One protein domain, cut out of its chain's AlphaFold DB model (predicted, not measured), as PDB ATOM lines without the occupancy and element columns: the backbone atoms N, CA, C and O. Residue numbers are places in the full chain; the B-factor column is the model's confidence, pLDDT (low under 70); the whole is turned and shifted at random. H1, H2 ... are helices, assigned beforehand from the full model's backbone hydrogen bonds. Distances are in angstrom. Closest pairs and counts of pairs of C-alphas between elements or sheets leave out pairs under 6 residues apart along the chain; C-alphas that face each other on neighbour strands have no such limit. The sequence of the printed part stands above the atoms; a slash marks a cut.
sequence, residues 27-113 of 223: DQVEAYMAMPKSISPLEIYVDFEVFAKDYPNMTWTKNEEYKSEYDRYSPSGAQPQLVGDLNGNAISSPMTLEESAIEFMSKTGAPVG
ATOM      1  N   ASP A  27      45.231 -43.838   9.106       96.06
ATOM      2  CA  ASP A  27      43.924 -43.660   9.749       96.06
ATOM      3  C   ASP A  27      43.002 -42.638   9.050       96.06
ATOM      4  O   ASP A  27      41.840 -42.513   9.432       96.06
ATOM      5  N   GLN A  28      43.486 -41.941   8.011       95.94
ATOM      6  CA  GLN A  28      42.686 -41.090   7.115       95.94
ATOM      7  C   GLN A  28      42.186 -41.829   5.867       95.94
ATOM      8  O   GLN A  28      41.341 -41.305   5.149       95.94
ATOM      9  N   VAL A  29      42.712 -43.022   5.574       96.56
ATOM     10  CA  VAL A  29      42.320 -43.802   4.394       96.56
ATOM     11  C   VAL A  29      41.100 -44.643   4.749       96.56
ATOM     12  O   VAL A  29      41.214 -45.558   5.556       96.56
ATOM     13  N   GLU A  30      39.944 -44.357   4.149       97.75
ATOM     14  CA  GLU A  30      38.690 -45.076   4.436       97.75
ATOM     15  C   GLU A  30      38.687 -46.504   3.867       97.75
ATOM     16  O   GLU A  30      38.269 -47.462   4.523       97.75
ATOM     17  N   ALA A  31      39.159 -46.663   2.632       96.56
ATOM     18  CA  ALA A  31      39.174 -47.937   1.934       96.56
ATOM     19  C   ALA A  31      40.261 -47.973   0.857       96.56
ATOM     20  O   ALA A  31      40.751 -46.944   0.394       96.56
ATOM     21  N   TYR A  32      40.617 -49.180   0.433       94.75
ATOM     22  CA  TYR A  32      41.548 -49.414  -0.665       94.75
ATOM     23  C   TYR A  32      41.086 -50.587  -1.527       94.75
ATOM     24  O   TYR A  32      40.294 -51.429  -1.105       94.75
ATOM     25  N   MET A  33      41.593 -50.650  -2.753       92.12
ATOM     26  CA  MET A  33      41.322 -51.738  -3.681       92.12
ATOM     27  C   MET A  33      42.643 -52.272  -4.228       92.12
ATOM     28  O   MET A  33      43.465 -51.522  -4.753       92.12
ATOM     29  N   ALA A  34      42.866 -53.577  -4.087       88.69
ATOM     30  CA  ALA A  34      44.068 -54.216  -4.601       88.69
ATOM     31  C   ALA A  34      43.950 -54.414  -6.118       88.69
ATOM     32  O   ALA A  34      43.156 -55.228  -6.582       88.69
ATOM     33  N   MET A  35      44.769 -53.694  -6.884       83.31
ATOM     34  CA  MET A  35      44.793 -53.802  -8.342       83.31
ATOM     35  C   MET A  35      45.618 -55.017  -8.799       83.31
ATOM     36  O   MET A  35      46.803 -55.109  -8.455       83.31
ATOM     37  N   PRO A  36      45.056 -55.964  -9.576       81.50
ATOM     38  CA  PRO A  36      45.835 -57.051 -10.144       81.50
ATOM     39  C   PRO A  36      46.841 -56.507 -11.160       81.50
ATOM     40  O   PRO A  36      46.543 -55.613 -11.947       81.50
ATOM     41  N   LYS A  37      48.036 -57.107 -11.193       81.44
ATOM     42  CA  LYS A  37      49.149 -56.686 -12.069       81.44
ATOM     43  C   LYS A  37      48.824 -56.726 -13.568       81.44
ATOM     44  O   LYS A  37      49.577 -56.176 -14.360       81.44
ATOM     45  N   SER A  38      47.768 -57.439 -13.952       81.81
ATOM     46  CA  SER A  38      47.305 -57.552 -15.333       81.81
ATOM     47  C   SER A  38      46.557 -56.315 -15.829       81.81
ATOM     48  O   SER A  38      46.406 -56.176 -17.037       81.81
ATOM     49  N   ILE A  39      46.086 -55.442 -14.932       78.25
ATOM     50  CA  ILE A  39      45.449 -54.179 -15.315       78.25
ATOM     51  C   ILE A  39      46.555 -53.164 -15.574       78.25
ATOM     52  O   ILE A  39      47.401 -52.909 -14.713       78.25
ATOM     53  N   SER A  40      46.571 -52.614 -16.785       71.12
ATOM     54  CA  SER A  40      47.554 -51.605 -17.156       71.12
ATOM     55  C   SER A  40      47.273 -50.306 -16.396       71.12
ATOM     56  O   SER A  40      46.154 -49.805 -16.468       71.12
ATOM     57  N   PRO A  41      48.276 -49.682 -15.753       59.41
ATOM     58  CA  PRO A  41      48.118 -48.364 -15.134       59.41
ATOM     59  C   PRO A  41      47.849 -47.237 -16.151       59.41
ATOM     60  O   PRO A  41      47.646 -46.094 -15.757       59.41
ATOM     61  N   LEU A  42      47.875 -47.538 -17.457       55.62
ATOM     62  CA  LEU A  42      47.572 -46.595 -18.538       55.62
ATOM     63  C   LEU A  42      46.091 -46.597 -18.950       55.62
ATOM     64  O   LEU A  42      45.677 -45.706 -19.691       55.62
ATOM     65  N   GLU A  43      45.292 -47.564 -18.492       62.00
ATOM     66  CA  GLU A  43      43.832 -47.499 -18.609       62.00
ATOM     67  C   GLU A  43      43.317 -46.591 -17.491       62.00
ATOM     68  O   GLU A  43      43.017 -47.025 -16.381       62.00
ATOM     69  N   ILE A  44      43.310 -45.284 -17.761       63.53
ATOM     70  CA  ILE A  44      42.836 -44.289 -16.801       63.53
ATOM     71  C   ILE A  44      41.312 -44.367 -16.767       63.53
ATOM     72  O   ILE A  44      40.614 -43.775 -17.591       63.53
ATOM     73  N   TYR A  45      40.793 -45.096 -15.788       67.56
ATOM     74  CA  TYR A  45      39.395 -44.995 -15.408       67.56
ATOM     75  C   TYR A  45      39.213 -43.728 -14.574       67.56
ATOM     76  O   TYR A  45      39.534 -43.695 -13.391       67.56
ATOM     77  N   VAL A  46      38.716 -42.665 -15.208       70.06
ATOM     78  CA  VAL A  46      38.305 -41.434 -14.505       70.06
ATOM     79  C   VAL A  46      37.032 -41.682 -13.685       70.06
ATOM     80  O   VAL A  46      36.814 -41.046 -12.658       70.06
ATOM     81  N   ASP A  47      36.194 -42.614 -14.141       76.50
ATOM     82  CA  ASP A  47      34.906 -42.939 -13.541       76.50
ATOM     83  C   ASP A  47      34.915 -44.359 -12.957       76.50
ATOM     84  O   ASP A  47      35.198 -45.341 -13.655       76.50
ATOM     85  N   PHE A  48      34.585 -44.464 -11.669       81.12
ATOM     86  CA  PHE A  48      34.506 -45.739 -10.965       81.12
ATOM     87  C   PHE A  48      33.383 -46.642 -11.497       81.12
ATOM     88  O   PHE A  48      33.536 -47.859 -11.491       81.12
ATOM     89  N   GLU A  49      32.271 -46.092 -11.990       85.31
ATOM     90  CA  GLU A  49      31.165 -46.881 -12.547       85.31
ATOM     91  C   GLU A  49      31.603 -47.615 -13.823       85.31
ATOM     92  O   GLU A  49      31.260 -48.782 -14.033       85.31
ATOM     93  N   VAL A  50      32.420 -46.953 -14.651       84.81
ATOM     94  CA  VAL A  50      33.021 -47.560 -15.848       84.81
ATOM     95  C   VAL A  50      34.003 -48.655 -15.444       84.81
ATOM     96  O   VAL A  50      33.944 -49.760 -15.982       84.81
ATOM     97  N   PHE A  51      34.846 -48.385 -14.447       85.25
ATOM     98  CA  PHE A  51      35.768 -49.375 -13.896       85.25
ATOM     99  C   PHE A  51      35.042 -50.615 -13.353       85.25
ATOM    100  O   PHE A  51      35.387 -51.747 -13.689       85.25
ATOM    101  N   ALA A  52      33.995 -50.418 -12.550       86.94
ATOM    102  CA  ALA A  52      33.239 -51.495 -11.919       86.94
ATOM    103  C   ALA A  52      32.519 -52.393 -12.940       86.94
ATOM    104  O   ALA A  52      32.274 -53.567 -12.661       86.94
ATOM    105  N   LYS A  53      32.200 -51.875 -14.131       87.88
ATOM    106  CA  LYS A  53      31.623 -52.669 -15.222       87.88
ATOM    107  C   LYS A  53      32.625 -53.664 -15.809       87.88
ATOM    108  O   LYS A  53      32.248 -54.803 -16.088       87.88
ATOM    109  N   ASP A  54      33.872 -53.238 -15.985       86.69
ATOM    110  CA  ASP A  54      34.940 -54.081 -16.532       86.69
ATOM    111  C   ASP A  54      35.497 -55.039 -15.465       86.69
ATOM    112  O   ASP A  54      35.898 -56.164 -15.774       86.69
ATOM    113  N   TYR A  55      35.439 -54.632 -14.193       88.00
ATOM    114  CA  TYR A  55      35.973 -55.379 -13.056       88.00
ATOM    115  C   TYR A  55      34.935 -55.592 -11.933       88.00
ATOM    116  O   TYR A  55      35.170 -55.207 -10.787       88.00
ATOM    117  N   PRO A  56      33.809 -56.286 -12.194       90.25
ATOM    118  CA  PRO A  56      32.687 -56.395 -11.249       90.25
ATOM    119  C   PRO A  56      33.006 -57.184  -9.973       90.25
ATOM    120  O   PRO A  56      32.277 -57.100  -8.989       90.25
ATOM    121  N   ASN A  57      34.087 -57.966  -9.982       90.69
ATOM    122  CA  ASN A  57      34.532 -58.745  -8.826       90.69
ATOM    123  C   ASN A  57      35.523 -57.982  -7.936       90.69
ATOM    124  O   ASN A  57      35.965 -58.524  -6.923       90.69
ATOM    125  N   MET A  58      35.921 -56.766  -8.317       88.75
ATOM    126  CA  MET A  58      36.828 -55.954  -7.519       88.75
ATOM    127  C   MET A  58      36.036 -55.130  -6.513       88.75
ATOM    128  O   MET A  58      35.164 -54.343  -6.871       88.75
ATOM    129  N   THR A  59      36.338 -55.330  -5.235       90.50
ATOM    130  CA  THR A  59      35.623 -54.703  -4.126       90.50
ATOM    131  C   THR A  59      36.555 -53.827  -3.303       90.50
ATOM    132  O   THR A  59      37.751 -54.095  -3.162       90.50
ATOM    133  N   TRP A  60      35.993 -52.756  -2.749       93.31
ATOM    134  CA  TRP A  60      36.678 -51.940  -1.757       93.31
ATOM    135  C   TRP A  60      36.878 -52.743  -0.474       93.31
ATOM    136  O   TRP A  60      35.932 -53.300   0.085       93.31
ATOM    137  N   THR A  61      38.116 -52.780   0.006       96.44
ATOM    138  CA  THR A  61      38.456 -53.284   1.333       96.44
ATOM    139  C   THR A  61      38.447 -52.106   2.294       96.44
ATOM    140  O   THR A  61      39.230 -51.168   2.131       96.44
ATOM    141  N   LYS A  62      37.537 -52.131   3.273       97.88
ATOM    142  CA  LYS A  62      37.467 -51.098   4.311       97.88
ATOM    143  C   LYS A  62      38.708 -51.155   5.192       97.88
ATOM    144  O   LYS A  62      39.160 -52.240   5.554       97.88
ATOM    145  N   ASN A  63      39.227 -49.992   5.552       97.94
ATOM    146  CA  ASN A  63      40.282 -49.873   6.541       97.94
ATOM    147  C   ASN A  63      39.669 -49.832   7.948       97.94
ATOM    148  O   ASN A  63      38.954 -48.893   8.292       97.94
ATOM    149  N   GLU A  64      39.955 -50.839   8.772       98.12
ATOM    150  CA  GLU A  64      39.443 -50.916  10.148       98.12
ATOM    151  C   GLU A  64      40.041 -49.842  11.072       98.12
ATOM    152  O   GLU A  64      39.464 -49.529  12.112       98.12
ATOM    153  N   GLU A  65      41.174 -49.250  10.684       97.75
ATOM    154  CA  GLU A  65      41.845 -48.179  11.426       97.75
ATOM    155  C   GLU A  65      41.376 -46.775  11.018       97.75
ATOM    156  O   GLU A  65      41.841 -45.784  11.589       97.75
ATOM    157  N   TYR A  66      40.465 -46.670  10.042       97.94
ATOM    158  CA  TYR A  66      39.893 -45.389   9.644       97.94
ATOM    159  C   TYR A  66      39.172 -44.721  10.818       97.94
ATOM    160  O   TYR A  66      38.361 -45.341  11.512       97.94
ATOM    161  N   LYS A  67      39.417 -43.422  11.013       96.88
ATOM    162  CA  LYS A  67      38.720 -42.629  12.029       96.88
ATOM    163  C   LYS A  67      37.661 -41.740  11.393       96.88
ATOM    164  O   LYS A  67      37.975 -40.758  10.730       96.88
ATOM    165  N   SER A  68      36.397 -41.993  11.725       96.94
ATOM    166  CA  SER A  68      35.254 -41.183  11.267       96.94
ATOM    167  C   SER A  68      35.275 -39.723  11.736       96.94
ATOM    168  O   SER A  68      34.497 -38.899  11.265       96.94
ATOM    169  N   GLU A  69      36.192 -39.341  12.632       96.00
ATOM    170  CA  GLU A  69      36.426 -37.931  12.962       96.00
ATOM    171  C   GLU A  69      36.867 -37.096  11.749       96.00
ATOM    172  O   GLU A  69      36.731 -35.869  11.783       96.00
ATOM    173  N   TYR A  70      37.364 -37.745  10.688       96.25
ATOM    174  CA  TYR A  70      37.738 -37.099   9.436       96.25
ATOM    175  C   TYR A  70      36.538 -36.683   8.572       96.25
ATOM    176  O   TYR A  70      36.651 -35.691   7.851       96.25
ATOM    177  N   ASP A  71      35.369 -37.316   8.734       96.00
ATOM    178  CA  ASP A  71      34.154 -37.079   7.927       96.00
ATOM    179  C   ASP A  71      33.642 -35.627   8.001       96.00
ATOM    180  O   ASP A  71      32.877 -35.168   7.154       96.00
ATOM    181  N   ARG A  72      34.037 -34.883   9.042       95.88
ATOM    182  CA  ARG A  72      33.642 -33.479   9.240       95.88
ATOM    183  C   ARG A  72      34.490 -32.476   8.458       95.88
ATOM    184  O   ARG A  72      34.193 -31.281   8.509       95.88
ATOM    185  N   TYR A  73      35.578 -32.920   7.837       93.88
ATOM    186  CA  TYR A  73      36.507 -32.061   7.113       93.88
ATOM    187  C   TYR A  73      36.327 -32.198   5.607       93.88
ATOM    188  O   TYR A  73      35.851 -33.207   5.099       93.88
ATOM    189  N   SER A  74      36.748 -31.166   4.888       91.81
ATOM    190  CA  SER A  74      36.797 -31.154   3.433       91.81
ATOM    191  C   SER A  74      38.152 -30.624   2.961       91.81
ATOM    192  O   SER A  74      38.821 -29.893   3.704       91.81
ATOM    193  N   PRO A  75      38.580 -30.974   1.734       89.12
ATOM    194  CA  PRO A  75      39.758 -30.370   1.132       89.12
ATOM    195  C   PRO A  75      39.612 -28.847   1.071       89.12
ATOM    196  O   PRO A  75      38.543 -28.320   0.752       89.12
ATOM    197  N   SER A  76      40.693 -28.121   1.359       86.44
ATOM    198  CA  SER A  76      40.701 -26.672   1.175       86.44
ATOM    199  C   SER A  76      40.669 -26.308  -0.310       86.44
ATOM    200  O   SER A  76      41.113 -27.075  -1.165       86.44
ATOM    201  N   GLY A  77      40.248 -25.081  -0.619       86.56
ATOM    202  CA  GLY A  77      40.538 -24.485  -1.922       86.56
ATOM    203  C   GLY A  77      42.043 -24.291  -2.148       86.56
ATOM    204  O   GLY A  77      42.865 -24.551  -1.262       86.56
ATOM    205  N   ALA A  78      42.391 -23.783  -3.332       80.81
ATOM    206  CA  ALA A  78      43.767 -23.435  -3.672       80.81
ATOM    207  C   ALA A  78      44.399 -22.537  -2.594       80.81
ATOM    208  O   ALA A  78      43.743 -21.637  -2.067       80.81
ATOM    209  N   GLN A  79      45.674 -22.781  -2.290       86.94
ATOM    210  CA  GLN A  79      46.466 -22.012  -1.327       86.94
ATOM    211  C   GLN A  79      47.597 -21.291  -2.080       86.94
ATOM    212  O   GLN A  79      48.688 -21.848  -2.202       86.94
ATOM    213  N   PRO A  80      47.367 -20.082  -2.637       81.19
ATOM    214  CA  PRO A  80      48.360 -19.374  -3.451       81.19
ATOM    215  C   PRO A  80      49.675 -19.102  -2.719       81.19
ATOM    216  O   PRO A  80      50.733 -19.087  -3.337       81.19
ATOM    217  N   GLN A  81      49.624 -18.940  -1.396       82.12
ATOM    218  CA  GLN A  81      50.803 -18.768  -0.549       82.12
ATOM    219  C   GLN A  81      51.685 -20.025  -0.465       82.12
ATOM    220  O   GLN A  81      52.812 -19.945   0.003       82.12
ATOM    221  N   LEU A  82      51.180 -21.178  -0.905       85.50
ATOM    222  CA  LEU A  82      51.935 -22.429  -1.024       85.50
ATOM    223  C   LEU A  82      52.361 -22.703  -2.473       85.50
ATOM    224  O   LEU A  82      52.886 -23.771  -2.778       85.50
ATOM    225  N   VAL A  83      52.129 -21.753  -3.379       83.75
ATOM    226  CA  VAL A  83      52.622 -21.821  -4.751       83.75
ATOM    227  C   VAL A  83      53.951 -21.073  -4.794       83.75
ATOM    228  O   VAL A  83      54.026 -19.895  -4.440       83.75
ATOM    229  N   GLY A  84      55.010 -21.788  -5.173       77.50
ATOM    230  CA  GLY A  84      56.361 -21.246  -5.278       77.50
ATOM    231  C   GLY A  84      56.605 -20.454  -6.570       77.50
ATOM    232  O   GLY A  84      55.925 -20.660  -7.577       77.50
ATOM    233  N   ASP A  85      57.607 -19.578  -6.561       79.81
ATOM    234  CA  ASP A  85      58.279 -19.049  -7.745       79.81
ATOM    235  C   ASP A  85      59.422 -19.991  -8.188       79.81
ATOM    236  O   ASP A  85      59.665 -21.044  -7.593       79.81
ATOM    237  N   LEU A  86      60.160 -19.615  -9.238       72.94
ATOM    238  CA  LEU A  86      61.297 -20.403  -9.741       72.94
ATOM    239  C   LEU A  86      62.454 -20.547  -8.737       72.94
ATOM    240  O   LEU A  86      63.337 -21.375  -8.944       72.94
ATOM    241  N   ASN A  87      62.459 -19.750  -7.672       73.25
ATOM    242  CA  ASN A  87      63.470 -19.760  -6.624       73.25
ATOM    243  C   ASN A  87      62.965 -20.451  -5.343       73.25
ATOM    244  O   ASN A  87      63.687 -20.468  -4.349       73.25
ATOM    245  N   GLY A  88      61.751 -21.017  -5.348       71.38
ATOM    246  CA  GLY A  88      61.152 -21.668  -4.180       71.38
ATOM    247  C   GLY A  88      60.592 -20.700  -3.132       71.38
ATOM    248  O   GLY A  88      60.355 -21.107  -1.994       71.38
ATOM    249  N   ASN A  89      60.364 -19.432  -3.482       76.12
ATOM    250  CA  ASN A  89      59.674 -18.471  -2.620       76.12
ATOM    251  C   ASN A  89      58.173 -18.542  -2.860       76.12
ATOM    252  O   ASN A  89      57.748 -18.710  -3.997       76.12
ATOM    253  N   ALA A  90      57.351 -18.336  -1.838       78.62
ATOM    254  CA  ALA A  90      55.919 -18.183  -2.067       78.62
ATOM    255  C   ALA A  90      55.640 -16.935  -2.930       78.62
ATOM    256  O   ALA A  90      56.179 -15.860  -2.665       78.62
ATOM    257  N   ILE A  91      54.765 -17.058  -3.937       77.25
ATOM    258  CA  ILE A  91      54.496 -16.011  -4.950       77.25
ATOM    259  C   ILE A  91      54.062 -14.660  -4.340       77.25
ATOM    260  O   ILE A  91      54.189 -13.617  -4.981       77.25
ATOM    261  N   SER A  92      53.573 -14.648  -3.099       70.31
ATOM    262  CA  SER A  92      53.054 -13.450  -2.433       70.31
ATOM    263  C   SER A  92      53.507 -13.285  -0.977       70.31
ATOM    264  O   SER A  92      52.756 -12.718  -0.182       70.31
ATOM    265  N   SER A  93      54.681 -13.797  -0.590       75.38
ATOM    266  CA  SER A  93      55.134 -13.761   0.810       75.38
ATOM    267  C   SER A  93      56.601 -13.346   0.951       75.38
ATOM    268  O   SER A  93      57.418 -13.728   0.118       75.38
ATOM    269  N   PRO A  94      56.975 -12.613   2.022       82.94
ATOM    270  CA  PRO A  94      58.375 -12.474   2.425       82.94
ATOM    271  C   PRO A  94      58.955 -13.770   3.023       82.94
ATOM    272  O   PRO A  94      60.144 -13.808   3.324       82.94
ATOM    273  N   MET A  95      58.124 -14.794   3.238       84.69
ATOM    274  CA  MET A  95      58.529 -16.100   3.755       84.69
ATOM    275  C   MET A  95      58.942 -17.046   2.625       84.69
ATOM    276  O   MET A  95      58.416 -16.996   1.510       84.69
ATOM    277  N   THR A  96      59.829 -17.976   2.953       87.38
ATOM    278  CA  THR A  96      60.108 -19.146   2.116       87.38
ATOM    279  C   THR A  96      58.856 -20.022   1.959       87.38
ATOM    280  O   THR A  96      57.888 -19.924   2.727       87.38
ATOM    281  N   LEU A  97      58.854 -20.905   0.955       87.12
ATOM    282  CA  LEU A  97      57.756 -21.856   0.768       87.12
ATOM    283  C   LEU A  97      57.618 -22.822   1.958       87.12
ATOM    284  O   LEU A  97      56.501 -23.155   2.351       87.12
ATOM    285  N   GLU A  98      58.740 -23.227   2.559       87.06
ATOM    286  CA  GLU A  98      58.759 -24.077   3.753       87.06
ATOM    287  C   GLU A  98      58.123 -23.374   4.956       87.06
ATOM    288  O   GLU A  98      57.226 -23.928   5.587       87.06
ATOM    289  N   GLU A  99      58.516 -22.131   5.240       89.75
ATOM    290  CA  GLU A  99      57.912 -21.333   6.313       89.75
ATOM    291  C   GLU A  99      56.411 -21.124   6.087       89.75
ATOM    292  O   GLU A  99      55.622 -21.260   7.020       89.75
ATOM    293  N   SER A 100      56.000 -20.874   4.840       90.44
ATOM    294  CA  SER A 100      54.584 -20.731   4.479       90.44
ATOM    295  C   SER A 100      53.807 -22.037   4.708       90.44
ATOM    296  O   SER A 100      52.681 -22.015   5.211       90.44
ATOM    297  N   ALA A 101      54.411 -23.189   4.396       90.31
ATOM    298  CA  ALA A 101      53.840 -24.506   4.668       90.31
ATOM    299  C   ALA A 101      53.732 -24.790   6.177       90.31
ATOM    300  O   ALA A 101      52.684 -25.244   6.639       90.31
ATOM    301  N   ILE A 102      54.772 -24.478   6.955       91.38
ATOM    302  CA  ILE A 102      54.783 -24.616   8.420       91.38
ATOM    303  C   ILE A 102      53.717 -23.722   9.057       91.38
ATOM    304  O   ILE A 102      52.979 -24.174   9.937       91.38
ATOM    305  N   GLU A 103      53.604 -22.466   8.624       91.88
ATOM    306  CA  GLU A 103      52.601 -21.532   9.134       91.88
ATOM    307  C   GLU A 103      51.185 -22.029   8.821       91.88
ATOM    308  O   GLU A 103      50.320 -22.043   9.703       91.88
ATOM    309  N   PHE A 104      50.951 -22.479   7.584       92.06
ATOM    310  CA  PHE A 104      49.676 -23.062   7.184       92.06
ATOM    311  C   PHE A 104      49.317 -24.263   8.068       92.06
ATOM    312  O   PHE A 104      48.260 -24.260   8.700       92.06
ATOM    313  N   MET A 105      50.222 -25.236   8.200       93.06
ATOM    314  CA  MET A 105      49.999 -26.430   9.019       93.06
ATOM    315  C   MET A 105      49.835 -26.104  10.505       93.06
ATOM    316  O   MET A 105      49.049 -26.747  11.195       93.06
ATOM    317  N   SER A 106      50.487 -25.059  11.006       94.25
ATOM    318  CA  SER A 106      50.297 -24.601  12.385       94.25
ATOM    319  C   SER A 106      48.895 -24.041  12.637       94.25
ATOM    320  O   SER A 106      48.391 -24.145  13.754       94.25
ATOM    321  N   LYS A 107      48.237 -23.488  11.611       93.06
ATOM    322  CA  LYS A 107      46.860 -22.979  11.702       93.06
ATOM    323  C   LYS A 107      45.810 -24.066  11.470       93.06
ATOM    324  O   LYS A 107      44.764 -24.035  12.112       93.06
ATOM    325  N   THR A 108      46.060 -24.995  10.546       92.06
ATOM    326  CA  THR A 108      45.028 -25.917  10.030       92.06
ATOM    327  C   THR A 108      45.329 -27.395  10.260       92.06
ATOM    328  O   THR A 108      44.425 -28.217  10.160       92.06
ATOM    329  N   GLY A 109      46.567 -27.753  10.596       91.69
ATOM    330  CA  GLY A 109      47.065 -29.127  10.577       91.69
ATOM    331  C   GLY A 109      46.748 -29.965  11.817       91.69
ATOM    332  O   GLY A 109      47.030 -31.162  11.823       91.69
ATOM    333  N   ALA A 110      46.163 -29.384  12.870       92.62
ATOM    334  CA  ALA A 110      45.840 -30.120  14.097       92.62
ATOM    335  C   ALA A 110      45.026 -31.414  13.852       92.62
ATOM    336  O   ALA A 110      45.392 -32.447  14.414       92.62
ATOM    337  N   PRO A 111      43.994 -31.435  12.980       91.75
ATOM    338  CA  PRO A 111      43.237 -32.655  12.686       91.75
ATOM    339  C   PRO A 111      44.081 -33.759  12.049       91.75
ATOM    340  O   PRO A 111      43.869 -34.942  12.299       91.75
ATOM    341  N   VAL A 112      45.078 -33.383  11.247       89.56
ATOM    342  CA  VAL A 112      45.970 -34.334  10.578       89.56
ATOM    343  C   VAL A 112      47.187 -34.702  11.432       89.56
ATOM    344  O   VAL A 112      48.099 -35.366  10.952       89.56
ATOM    345  N   GLY A 113      47.181 -34.351  12.724       89.75
ATOM    346  CA  GLY A 113      48.231 -34.720  13.676       89.75
ATOM    347  C   GLY A 113      49.447 -33.794  13.666       89.75
ATOM    348  O   GLY A 113      50.517 -34.196  14.119       89.75
TER     349      GLY A 113
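AT A GLANCE: This is residues 27 to 113 of the 223 residues of an uncharacterized protein of Metarhizium guizhouense (strain ARSEF 977) (UniProt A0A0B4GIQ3). Little regular structure is present: the chain makes a loose, open arch with H2 near its top. One leg is a long loop out to H1 and back, the other loops plus H3, which runs back toward the top. The printed part has 87 residues, with H1, H2 and H3 in that order, no named strand, and 24 residues in named elements, all helix. It is extended and elongated, radius of gyration of the C-alphas 18.9 A, spans 53 by 33 by 20 A.

HOW THE PARTS SIT: Residues 31 to 32 pair antiparallel with residues 61 to 62. H1, residues 48 to 54, H2, residues 68 to 72, and H3, residues 97 to 108, are apart from each other. Every O i to N i+4 pair is within hydrogen-bond range in H1 and H3; in H2 0 of 1 is, and 1 of 2 O i to N i+3 pairs.

IN THESE COORDINATES: H1 begins at C-alpha 48 (34.506, -45.739, -10.965) and is 10.0 A long. H2 is 8.1 A long. H3, 16.3 A long, ends at C-alpha 108 (45.028, -25.917, 10.030).

THE WHOLE: The C-alphas of Asn 57 and Pro 94, the two farthest apart, are 53.3 A apart. Both links are long, and the printed part has no cut. Residues 41 to 45 are under pLDDT 70.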